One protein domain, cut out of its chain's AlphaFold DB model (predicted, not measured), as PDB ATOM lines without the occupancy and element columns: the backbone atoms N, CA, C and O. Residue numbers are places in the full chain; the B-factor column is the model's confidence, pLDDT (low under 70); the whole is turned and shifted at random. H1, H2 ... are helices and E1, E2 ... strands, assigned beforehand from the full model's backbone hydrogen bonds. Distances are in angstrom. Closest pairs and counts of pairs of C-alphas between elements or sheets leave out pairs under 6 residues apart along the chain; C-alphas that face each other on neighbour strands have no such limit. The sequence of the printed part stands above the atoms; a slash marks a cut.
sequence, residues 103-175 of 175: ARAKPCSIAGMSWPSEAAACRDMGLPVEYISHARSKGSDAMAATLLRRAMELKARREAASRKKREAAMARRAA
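Overview. This is residues 103 to 175 of the 175 residues of an uncharacterized protein of Sinirhodobacter populi (UniProt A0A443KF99). A small head, strand hairpin E1 E2 with H1 and H2, packs on residues 141 to 155 of the long helix H3; residues 156 to 175 stick out. The printed part has 73 residues, mostly helix: two antiparallel strands, then three named helices. It is loose, radius of gyration of the C-alphas 15.9 A, spanning 56 by 30 by 18 A.

Along the chain. E1, residues 108 to 110, begins at C-alpha 108 (-5.205, 35.204, -18.183); E2 is 113 to 115, H1 118 to 125, H2 131 to 138. H3, 141 to 171, 44.9 A long, ends at C-alpha 171 (-38.893, 36.750, -5.067).

Arrangement. In hairpin E1 E2, N 110 and O 113, 3.0 A, are within hydrogen-bond range, as is every O i to N i+4 pair of the helices. H1 touches H2, closest C-alphas 118 and 132, 6.5 A, and only just touches H3, with 3 C-alpha pairs within 8 A. H2 and H3, a helical hairpin, touch at a shallow tilt of 31 degrees, closest C-alphas 135 and 143, 5.5 A.

Size, cuts and confidence. The printed part has no cut and tight links; residue 175 alone is under pLDDT 70.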
ATOM      1  N   ALA A 103      -7.257  37.313 -31.715       71.44
ATOM      2  CA  ALA A 103      -6.272  36.313 -32.143       71.44
ATOM      3  C   ALA A 103      -4.884  36.518 -31.508       71.44
ATOM      4  O   ALA A 103      -4.092  35.588 -31.435       71.44
ATOM      5  N   ARG A 104      -4.582  37.740 -31.046       73.00
ATOM      6  CA  ARG A 104      -3.353  38.071 -30.305       73.00
ATOM      7  C   ARG A 104      -3.606  38.314 -28.818       73.00
ATOM      8  O   ARG A 104      -2.713  38.780 -28.112       73.00
ATOM      9  N   ALA A 105      -4.827  38.074 -28.348       79.81
ATOM     10  CA  ALA A 105      -5.128  38.201 -26.938       79.81
ATOM     11  C   ALA A 105      -4.403  37.095 -26.164       79.81
ATOM     12  O   ALA A 105      -4.356  35.955 -26.613       79.81
ATOM     13  N   LYS A 106      -3.837  37.447 -25.009       83.81
ATOM     14  CA  LYS A 106      -3.269  36.495 -24.050       83.81
ATOM     15  C   LYS A 106      -4.310  36.268 -22.955       83.81
ATOM     16  O   LYS A 106      -4.477  37.174 -22.131       83.81
ATOM     17  N   PRO A 107      -5.052  35.144 -22.966       88.56
ATOM     18  CA  PRO A 107      -5.980  34.829 -21.891       88.56
ATOM     19  C   PRO A 107      -5.220  34.749 -20.571       88.56
ATOM     20  O   PRO A 107      -4.085  34.272 -20.529       88.56
ATOM     21  N   CYS A 108      -5.831  35.230 -19.497       89.88
ATOM     22  CA  CYS A 108      -5.205  35.204 -18.183       89.88
ATOM     23  C   CYS A 108      -6.216  34.829 -17.108       89.88
ATOM     24  O   CYS A 108      -7.384  35.222 -17.179       89.88
ATOM     25  N   SER A 109      -5.740  34.106 -16.098       91.50
ATOM     26  CA  SER A 109      -6.487  33.796 -14.887       91.50
ATOM     27  C   SER A 109      -5.779  34.370 -13.660       91.50
ATOM     28  O   SER A 109      -4.560  34.288 -13.529       91.50
ATOM     29  N   ILE A 110      -6.546  35.009 -12.777       90.44
ATOM     30  CA  ILE A 110      -6.062  35.655 -11.546       90.44
ATOM     31  C   ILE A 110      -7.129  35.435 -10.473       90.44
ATOM     32  O   ILE A 110      -8.308  35.693 -10.715       90.44
ATOM     33  N   ALA A 111      -6.726  34.930  -9.303       87.62
ATOM     34  CA  ALA A 111      -7.624  34.634  -8.176       87.62
ATOM     35  C   ALA A 111      -8.842  33.747  -8.540       87.62
ATOM     36  O   ALA A 111      -9.933  33.899  -7.986       87.62
ATOM     37  N   GLY A 112      -8.673  32.833  -9.505       87.19
ATOM     38  CA  GLY A 112      -9.738  31.946  -9.992       87.19
ATOM     39  C   GLY A 112     -10.749  32.601 -10.945       87.19
ATOM     40  O   GLY A 112     -11.694  31.942 -11.364       87.19
ATOM     41  N   MET A 113     -10.563  33.871 -11.317       91.81
ATOM     42  CA  MET A 113     -11.325  34.518 -12.387       91.81
ATOM     43  C   MET A 113     -10.564  34.417 -13.708       91.81
ATOM     44  O   MET A 113      -9.336  34.471 -13.713       91.81
ATOM     45  N   SER A 114     -11.287  34.265 -14.820       92.19
ATOM     46  CA  SER A 114     -10.719  34.150 -16.167       92.19
ATOM     47  C   SER A 114     -11.130  35.338 -17.029       92.19
ATOM     48  O   SER A 114     -12.288  35.763 -17.004       92.19
ATOM     49  N   TRP A 115     -10.182  35.856 -17.807       92.50
ATOM     50  CA  TRP A 115     -10.411  36.929 -18.768       92.50
ATOM     51  C   TRP A 115      -9.923  36.538 -20.161       92.50
ATOM     52  O   TRP A 115      -8.904  35.858 -20.299       92.50
ATOM     53  N   PRO A 116     -10.579  37.057 -21.217       89.19
ATOM     54  CA  PRO A 116     -10.168  36.795 -22.593       89.19
ATOM     55  C   PRO A 116      -8.829  37.456 -22.952       89.19
ATOM     56  O   PRO A 116      -8.189  37.051 -23.914       89.19
ATOM     57  N   SER A 117      -8.407  38.491 -22.215       91.25
ATOM     58  CA  SER A 117      -7.111  39.151 -22.408       91.25
ATOM     59  C   SER A 117      -6.629  39.840 -21.132       91.25
ATOM     60  O   SER A 117      -7.457  40.347 -20.372       91.25
ATOM     61  N   GLU A 118      -5.313  39.980 -20.968       90.31
ATOM     62  CA  GLU A 118      -4.705  40.811 -19.910       90.31
ATOM     63  C   GLU A 118      -5.253  42.249 -19.925       90.31
ATOM     64  O   GLU A 118      -5.632  42.792 -18.892       90.31
ATOM     65  N   ALA A 119      -5.419  42.842 -21.111       89.31
ATOM     66  CA  ALA A 119      -5.989  44.180 -21.251       89.31
ATOM     67  C   ALA A 119      -7.445  44.274 -20.760       89.31
ATOM     68  O   ALA A 119      -7.863  45.319 -20.259       89.31
ATOM     69  N   ALA A 120      -8.230  43.207 -20.931       89.56
ATOM     70  CA  ALA A 120      -9.586  43.134 -20.398       89.56
ATOM     71  C   ALA A 120      -9.567  42.999 -18.873       89.56
ATOM     72  O   ALA A 120     -10.339  43.686 -18.213       89.56
ATOM     73  N   ALA A 121      -8.655  42.190 -18.328       92.06
ATOM     74  CA  ALA A 121      -8.467  42.048 -16.890       92.06
ATOM     75  C   ALA A 121      -8.087  43.386 -16.235       92.06
ATOM     76  O   ALA A 121      -8.729  43.801 -15.273       92.06
ATOM     77  N   CYS A 122      -7.123  44.118 -16.805       92.69
ATOM     78  CA  CYS A 122      -6.746  45.451 -16.331       92.69
ATOM     79  C   CYS A 122      -7.934  46.422 -16.346       92.69
ATOM     80  O   CYS A 122      -8.199  47.068 -15.338       92.69
ATOM     81  N   ARG A 123      -8.693  46.488 -17.450       92.00
ATOM     82  CA  ARG A 123      -9.873  47.368 -17.555       92.00
ATOM     83  C   ARG A 123     -10.948  47.042 -16.519       92.00
ATOM     84  O   ARG A 123     -11.524  47.955 -15.943       92.00
ATOM     85  N   ASP A 124     -11.196  45.762 -16.280       91.94
ATOM     86  CA  ASP A 124     -12.189  45.275 -15.318       91.94
ATOM     87  C   ASP A 124     -11.770  45.557 -13.862       91.94
ATOM     88  O   ASP A 124     -12.602  45.882 -13.020       91.94
ATOM     89  N   MET A 125     -10.463  45.514 -13.581       91.81
ATOM     90  CA  MET A 125      -9.877  45.863 -12.281       91.81
ATOM     91  C   MET A 125      -9.604  47.368 -12.096       91.81
ATOM     92  O   MET A 125      -9.186  47.777 -11.014       91.81
ATOM     93  N   GLY A 126      -9.807  48.198 -13.126       91.62
ATOM     94  CA  GLY A 126      -9.495  49.632 -13.086       91.62
ATOM     95  C   GLY A 126      -7.992  49.951 -13.080       91.62
ATOM     96  O   GLY A 126      -7.579  50.974 -12.542       91.62
ATOM     97  N   LEU A 127      -7.169  49.069 -13.647       93.12
ATOM     98  CA  LEU A 127      -5.717  49.218 -13.758       93.12
ATOM     99  C   LEU A 127      -5.298  49.631 -15.182       93.12
ATOM    100  O   LEU A 127      -6.010  49.339 -16.151       93.12
ATOM    101  N   PRO A 128      -4.114  50.254 -15.347       93.38
ATOM    102  CA  PRO A 128      -3.529  50.498 -16.662       93.38
ATOM    103  C   PRO A 128      -3.365  49.198 -17.461       93.38
ATOM    104  O   PRO A 128      -3.006  48.161 -16.907       93.38
ATOM    105  N   VAL A 129      -3.588  49.249 -18.778       90.69
ATOM    106  CA  VAL A 129      -3.594  48.060 -19.657       90.69
ATOM    107  C   VAL A 129      -2.292  47.252 -19.576       90.69
ATOM    108  O   VAL A 129      -2.330  46.026 -19.624       90.69
ATOM    109  N   GLU A 130      -1.158  47.923 -19.386       92.00
ATOM    110  CA  GLU A 130       0.183  47.326 -19.342       92.00
ATOM    111  C   GLU A 130       0.557  46.751 -17.965       92.00
ATOM    112  O   GLU A 130       1.587  46.093 -17.831       92.00
ATOM    113  N   TYR A 131      -0.269  46.964 -16.934       93.25
ATOM    114  CA  TYR A 131       0.092  46.677 -15.543       93.25
ATOM    115  C   TYR A 131       0.428  45.199 -15.302       93.25
ATOM    116  O   TYR A 131       1.439  44.895 -14.674       93.25
ATOM    117  N   ILE A 132      -0.375  44.275 -15.841       91.06
ATOM    118  CA  ILE A 132      -0.130  42.825 -15.727       91.06
ATOM    119  C   ILE A 132       1.163  42.427 -16.448       91.06
ATOM    120  O   ILE A 132       1.967  41.673 -15.900       91.06
ATOM    121  N   SER A 133       1.388  42.966 -17.650       90.38
ATOM    122  CA  SER A 133       2.611  42.700 -18.410       90.38
ATOM    123  C   SER A 133       3.845  43.195 -17.654       90.38
ATOM    124  O   SER A 133       4.838  42.477 -17.587       90.38
ATOM    125  N   HIS A 134       3.776  44.383 -17.043       91.00
ATOM    126  CA  HIS A 134       4.857  44.940 -16.226       91.00
ATOM    127  C   HIS A 134       5.088  44.158 -14.933       91.00
ATOM    128  O   HIS A 134       6.237  43.918 -14.574       91.00
ATOM    129  N   ALA A 135       4.025  43.724 -14.251       91.06
ATOM    130  CA  ALA A 135       4.147  42.897 -13.053       91.06
ATOM    131  C   ALA A 135       4.873  41.579 -13.360       91.06
ATOM    132  O   ALA A 135       5.750  41.168 -12.605       91.06
ATOM    133  N   ARG A 136       4.557  40.953 -14.506       87.19
ATOM    134  CA  ARG A 136       5.193  39.703 -14.939       87.19
ATOM    135  C   ARG A 136       6.628  39.909 -15.421       87.19
ATOM    136  O   ARG A 136       7.482  39.103 -15.079       87.19
ATOM    137  N   SER A 137       6.903  40.955 -16.205       90.38
ATOM    138  CA  SER A 137       8.253  41.183 -16.737       90.38
ATOM    139  C   SER A 137       9.243  41.637 -15.669       90.38
ATOM    140  O   SER A 137      10.406  41.255 -15.728       90.38
ATOM    141  N   LYS A 138       8.795  42.437 -14.693       89.69
ATOM    142  CA  LYS A 138       9.644  42.937 -13.604       89.69
ATOM    143  C   LYS A 138       9.718  41.994 -12.402       89.69
ATOM    144  O   LYS A 138      10.563  42.215 -11.546       89.69
ATOM    145  N   GLY A 139       8.822  41.010 -12.303       84.94
ATOM    146  CA  GLY A 139       8.768  40.087 -11.163       84.94
ATOM    147  C   GLY A 139       8.527  40.791  -9.824       84.94
ATOM    148  O   GLY A 139       9.083  40.388  -8.812       84.94
ATOM    149  N   SER A 140       7.759  41.886  -9.811       90.69
ATOM    150  CA  SER A 140       7.557  42.678  -8.593       90.69
ATOM    151  C   SER A 140       6.437  42.105  -7.728       90.69
ATOM    152  O   SER A 140       5.258  42.179  -8.094       90.69
ATOM    153  N   ASP A 141       6.793  41.639  -6.532       89.19
ATOM    154  CA  ASP A 141       5.840  41.108  -5.550       89.19
ATOM    155  C   ASP A 141       4.799  42.148  -5.112       89.19
ATOM    156  O   ASP A 141       3.620  41.833  -4.957       89.19
ATOM    157  N   ALA A 142       5.187  43.423  -5.005       91.50
ATOM    158  CA  ALA A 142       4.269  44.511  -4.664       91.50
ATOM    159  C   ALA A 142       3.167  44.710  -5.728       91.50
ATOM    160  O   ALA A 142       1.996  44.953  -5.404       91.50
ATOM    161  N   MET A 143       3.521  44.577  -7.011       90.75
ATOM    162  CA  MET A 143       2.552  44.654  -8.108       90.75
ATOM    163  C   MET A 143       1.657  43.413  -8.144       90.75
ATOM    164  O   MET A 143       0.448  43.538  -8.353       90.75
ATOM    165  N   ALA A 144       2.223  42.228  -7.893       88.94
ATOM    166  CA  ALA A 144       1.469  40.980  -7.801       88.94
ATOM    167  C   ALA A 144       0.455  41.008  -6.643       88.94
ATOM    168  O   ALA A 144      -0.713  40.668  -6.841       88.94
ATOM    169  N   ALA A 145       0.851  41.511  -5.471       91.44
ATOM    170  CA  ALA A 145      -0.036  41.698  -4.324       91.44
ATOM    171  C   ALA A 145      -1.179  42.680  -4.638       91.44
ATOM    172  O   ALA A 145      -2.337  42.432  -4.297       91.44
ATOM    173  N   THR A 146      -0.880  43.770  -5.352       92.50
ATOM    174  CA  THR A 146      -1.897  44.733  -5.796       92.50
ATOM    175  C   THR A 146      -2.891  44.103  -6.777       92.50
ATOM    176  O   THR A 146      -4.097  44.314  -6.635       92.50
ATOM    177  N   LEU A 147      -2.412  43.303  -7.737       92.62
ATOM    178  CA  LEU A 147      -3.264  42.553  -8.666       92.62
ATOM    179  C   LEU A 147      -4.177  41.574  -7.928       92.62
ATOM    180  O   LEU A 147      -5.378  41.539  -8.194       92.62
ATOM    181  N   LEU A 148      -3.624  40.816  -6.980       92.31
ATOM    182  CA  LEU A 148      -4.382  39.846  -6.199       92.31
ATOM    183  C   LEU A 148      -5.478  40.532  -5.375       92.31
ATOM    184  O   LEU A 148      -6.636  40.118  -5.441       92.31
ATOM    185  N   ARG A 149      -5.140  41.626  -4.677       94.00
ATOM    186  CA  ARG A 149      -6.097  42.425  -3.897       94.00
ATOM    187  C   ARG A 149      -7.255  42.920  -4.766       94.00
ATOM    188  O   ARG A 149      -8.413  42.680  -4.436       94.00
ATOM    189  N   ARG A 150      -6.956  43.545  -5.912       93.69
ATOM    190  CA  ARG A 150      -7.980  44.048  -6.848       93.69
ATOM    191  C   ARG A 150      -8.850  42.932  -7.424       93.69
ATOM    192  O   ARG A 150     -10.062  43.099  -7.543       93.69
ATOM    193  N   ALA A 151      -8.253  41.790  -7.759       92.75
ATOM    194  CA  ALA A 151      -8.995  40.641  -8.261       92.75
ATOM    195  C   ALA A 151      -9.956  40.073  -7.200       92.75
ATOM    196  O   ALA A 151     -11.098  39.753  -7.528       92.75
ATOM    197  N   MET A 152      -9.530  39.997  -5.935       93.62
ATOM    198  CA  MET A 152     -10.374  39.551  -4.820       93.62
ATOM    199  C   MET A 152     -11.527  40.523  -4.532       93.62
ATOM    200  O   MET A 152     -12.669  40.080  -4.410       93.62
ATOM    201  N   GLU A 153     -11.263  41.836  -4.502       93.19
ATOM    202  CA  GLU A 153     -12.298  42.878  -4.369       93.19
ATOM    203  C   GLU A 153     -13.378  42.735  -5.456       93.19
ATOM    204  O   GLU A 153     -14.583  42.753  -5.183       93.19
ATOM    205  N   LEU A 154     -12.945  42.544  -6.705       93.19
ATOM    206  CA  LEU A 154     -13.846  42.392  -7.840       93.19
ATOM    207  C   LEU A 154     -14.655  41.089  -7.767       93.19
ATOM    208  O   LEU A 154     -15.852  41.093  -8.070       93.19
ATOM    209  N   LYS A 155     -14.026  39.987  -7.340       93.19
ATOM    210  CA  LYS A 155     -14.696  38.699  -7.132       93.19
ATOM    211  C   LYS A 155     -15.811  38.824  -6.095       93.19
ATOM    212  O   LYS A 155     -16.957  38.494  -6.406       93.19
ATOM    213  N   ALA A 156     -15.512  39.399  -4.931       92.12
ATOM    214  CA  ALA A 156     -16.493  39.626  -3.872       92.12
ATOM    215  C   ALA A 156     -17.677  40.480  -4.363       92.12
ATOM    216  O   ALA A 156     -18.841  40.148  -4.128       92.12
ATOM    217  N   ARG A 157     -17.402  41.543  -5.135       91.62
ATOM    218  CA  ARG A 157     -18.446  42.392  -5.732       91.62
ATOM    219  C   ARG A 157     -19.347  41.621  -6.702       91.62
ATOM    220  O   ARG A 157     -20.564  41.824  -6.699       91.62
ATOM    221  N   ARG A 158     -18.775  40.748  -7.538       91.75
ATOM    222  CA  ARG A 158     -19.539  39.915  -8.485       91.75
ATOM    223  C   ARG A 158     -20.392  38.876  -7.770       91.75
ATOM    224  O   ARG A 158     -21.551  38.697  -8.142       91.75
ATOM    225  N   GLU A 159     -19.858  38.240  -6.736       91.44
ATOM    226  CA  GLU A 159     -20.591  37.260  -5.932       91.44
ATOM    227  C   GLU A 159     -21.777  37.915  -5.216       91.44
ATOM    228  O   GLU A 159     -22.906  37.440  -5.361       91.44
ATOM    229  N   ALA A 160     -21.572  39.066  -4.569       91.25
ATOM    230  CA  ALA A 160     -22.643  39.837  -3.936       91.25
ATOM    231  C   ALA A 160     -23.739  40.255  -4.936       91.25
ATOM    232  O   ALA A 160     -24.932  40.091  -4.668       91.25
ATOM    233  N   ALA A 161     -23.355  40.733  -6.125       91.38
ATOM    234  CA  ALA A 161     -24.306  41.075  -7.184       91.38
ATOM    235  C   ALA A 161     -25.078  39.845  -7.694       91.38
ATOM    236  O   ALA A 161     -26.282  39.924  -7.942       91.38
ATOM    237  N   SER A 162     -24.404  38.698  -7.827       89.69
ATOM    238  CA  SER A 162     -25.027  37.444  -8.257       89.69
ATOM    239  C   SER A 162     -26.041  36.931  -7.232       89.69
ATOM    240  O   SER A 162     -27.138  36.522  -7.613       89.69
ATOM    241  N   ARG A 163     -25.718  37.038  -5.937       92.62
ATOM    242  CA  ARG A 163     -26.603  36.689  -4.827       92.62
ATOM    243  C   ARG A 163     -27.847  37.572  -4.826       92.62
ATOM    244  O   ARG A 163     -28.949  37.040  -4.897       92.62
ATOM    245  N   LYS A 164     -27.678  38.898  -4.897       92.38
ATOM    246  CA  LYS A 164     -28.800  39.849  -4.974       92.38
ATOM    247  C   LYS A 164     -29.707  39.578  -6.179       92.38
ATOM    248  O   LYS A 164     -30.927  39.662  -6.079       92.38
ATOM    249  N   LYS A 165     -29.126  39.219  -7.331       90.62
ATOM    250  CA  LYS A 165     -29.894  38.867  -8.536       90.62
ATOM    251  C   LYS A 165     -30.668  37.554  -8.367       90.62
ATOM    252  O   LYS A 165     -31.799  37.470  -8.836       90.62
ATOM    253  N   ARG A 166     -30.080  36.549  -7.708       90.25
ATOM    254  CA  ARG A 166     -30.749  35.277  -7.382       90.25
ATOM    255  C   ARG A 166     -31.902  35.483  -6.400       90.25
ATOM    256  O   ARG A 166     -32.984  34.974  -6.657       90.25
ATOM    257  N   GLU A 167     -31.695  36.278  -5.353       89.75
ATOM    258  CA  GLU A 167     -32.734  36.650  -4.381       89.75
ATOM    259  C   GLU A 167     -33.896  37.386  -5.070       89.75
ATOM    260  O   GLU A 167     -35.051  36.995  -4.921       89.75
ATOM    261  N   ALA A 168     -33.604  38.367  -5.932       88.94
ATOM    262  CA  ALA A 168     -34.629  39.073  -6.706       88.94
ATOM    263  C   ALA A 168     -35.383  38.162  -7.697       88.94
ATOM    264  O   ALA A 168     -36.581  38.338  -7.914       88.94
ATOM    265  N   ALA A 169     -34.700  37.194  -8.315       87.25
ATOM    266  CA  ALA A 169     -35.327  36.232  -9.220       87.25
ATOM    267  C   ALA A 169     -36.213  35.219  -8.476       87.25
ATOM    268  O   ALA A 169     -37.261  34.841  -8.996       87.25
ATOM    269  N   MET A 170     -35.814  34.802  -7.270       84.94
ATOM    270  CA  MET A 170     -36.616  33.940  -6.400       84.94
ATOM    271  C   MET A 170     -37.878  34.671  -5.923       84.94
ATOM    272  O   MET A 170     -38.967  34.124  -6.047       84.94
ATOM    273  N   ALA A 171     -37.755  35.930  -5.487       83.88
ATOM    274  CA  ALA A 171     -38.893  36.750  -5.067       83.88
ATOM    275  C   ALA A 171     -39.926  36.960  -6.191       83.88
ATOM    276  O   ALA A 171     -41.123  36.914  -5.944       83.88
ATOM    277  N   ARG A 172     -39.477  37.117  -7.446       81.81
ATOM    278  CA  ARG A 172     -40.362  37.225  -8.624       81.81
ATOM    279  C   ARG A 172     -41.081  35.930  -9.006       81.81
ATOM    280  O   ARG A 172     -42.016  35.993  -9.786       81.81
ATOM    281  N   ARG A 173     -40.600  34.770  -8.552       75.81
ATOM    282  CA  ARG A 173     -41.240  33.467  -8.804       75.81
ATOM    283  C   ARG A 173     -42.254  33.082  -7.726       75.81
ATOM    284  O   ARG A 173     -43.009  32.147  -7.949       75.81
ATOM    285  N   ALA A 174     -42.211  33.744  -6.572       71.38
ATOM    286  CA  ALA A 174     -43.078  33.475  -5.428       71.38
ATOM    287  C   ALA A 174     -44.282  34.436  -5.327       71.38
ATOM    288  O   ALA A 174     -45.107  34.258  -4.436       71.38
ATOM    289  N   ALA A 175     -44.360  35.439  -6.208       60.72
ATOM    290  CA  ALA A 175     -45.472  36.378  -6.364       60.72
ATOM    291  C   ALA A 175     -46.230  36.066  -7.657       60.72
ATOM    292  O   ALA A 175     -47.464  36.252  -7.663       60.72
TER     293      ALA A 175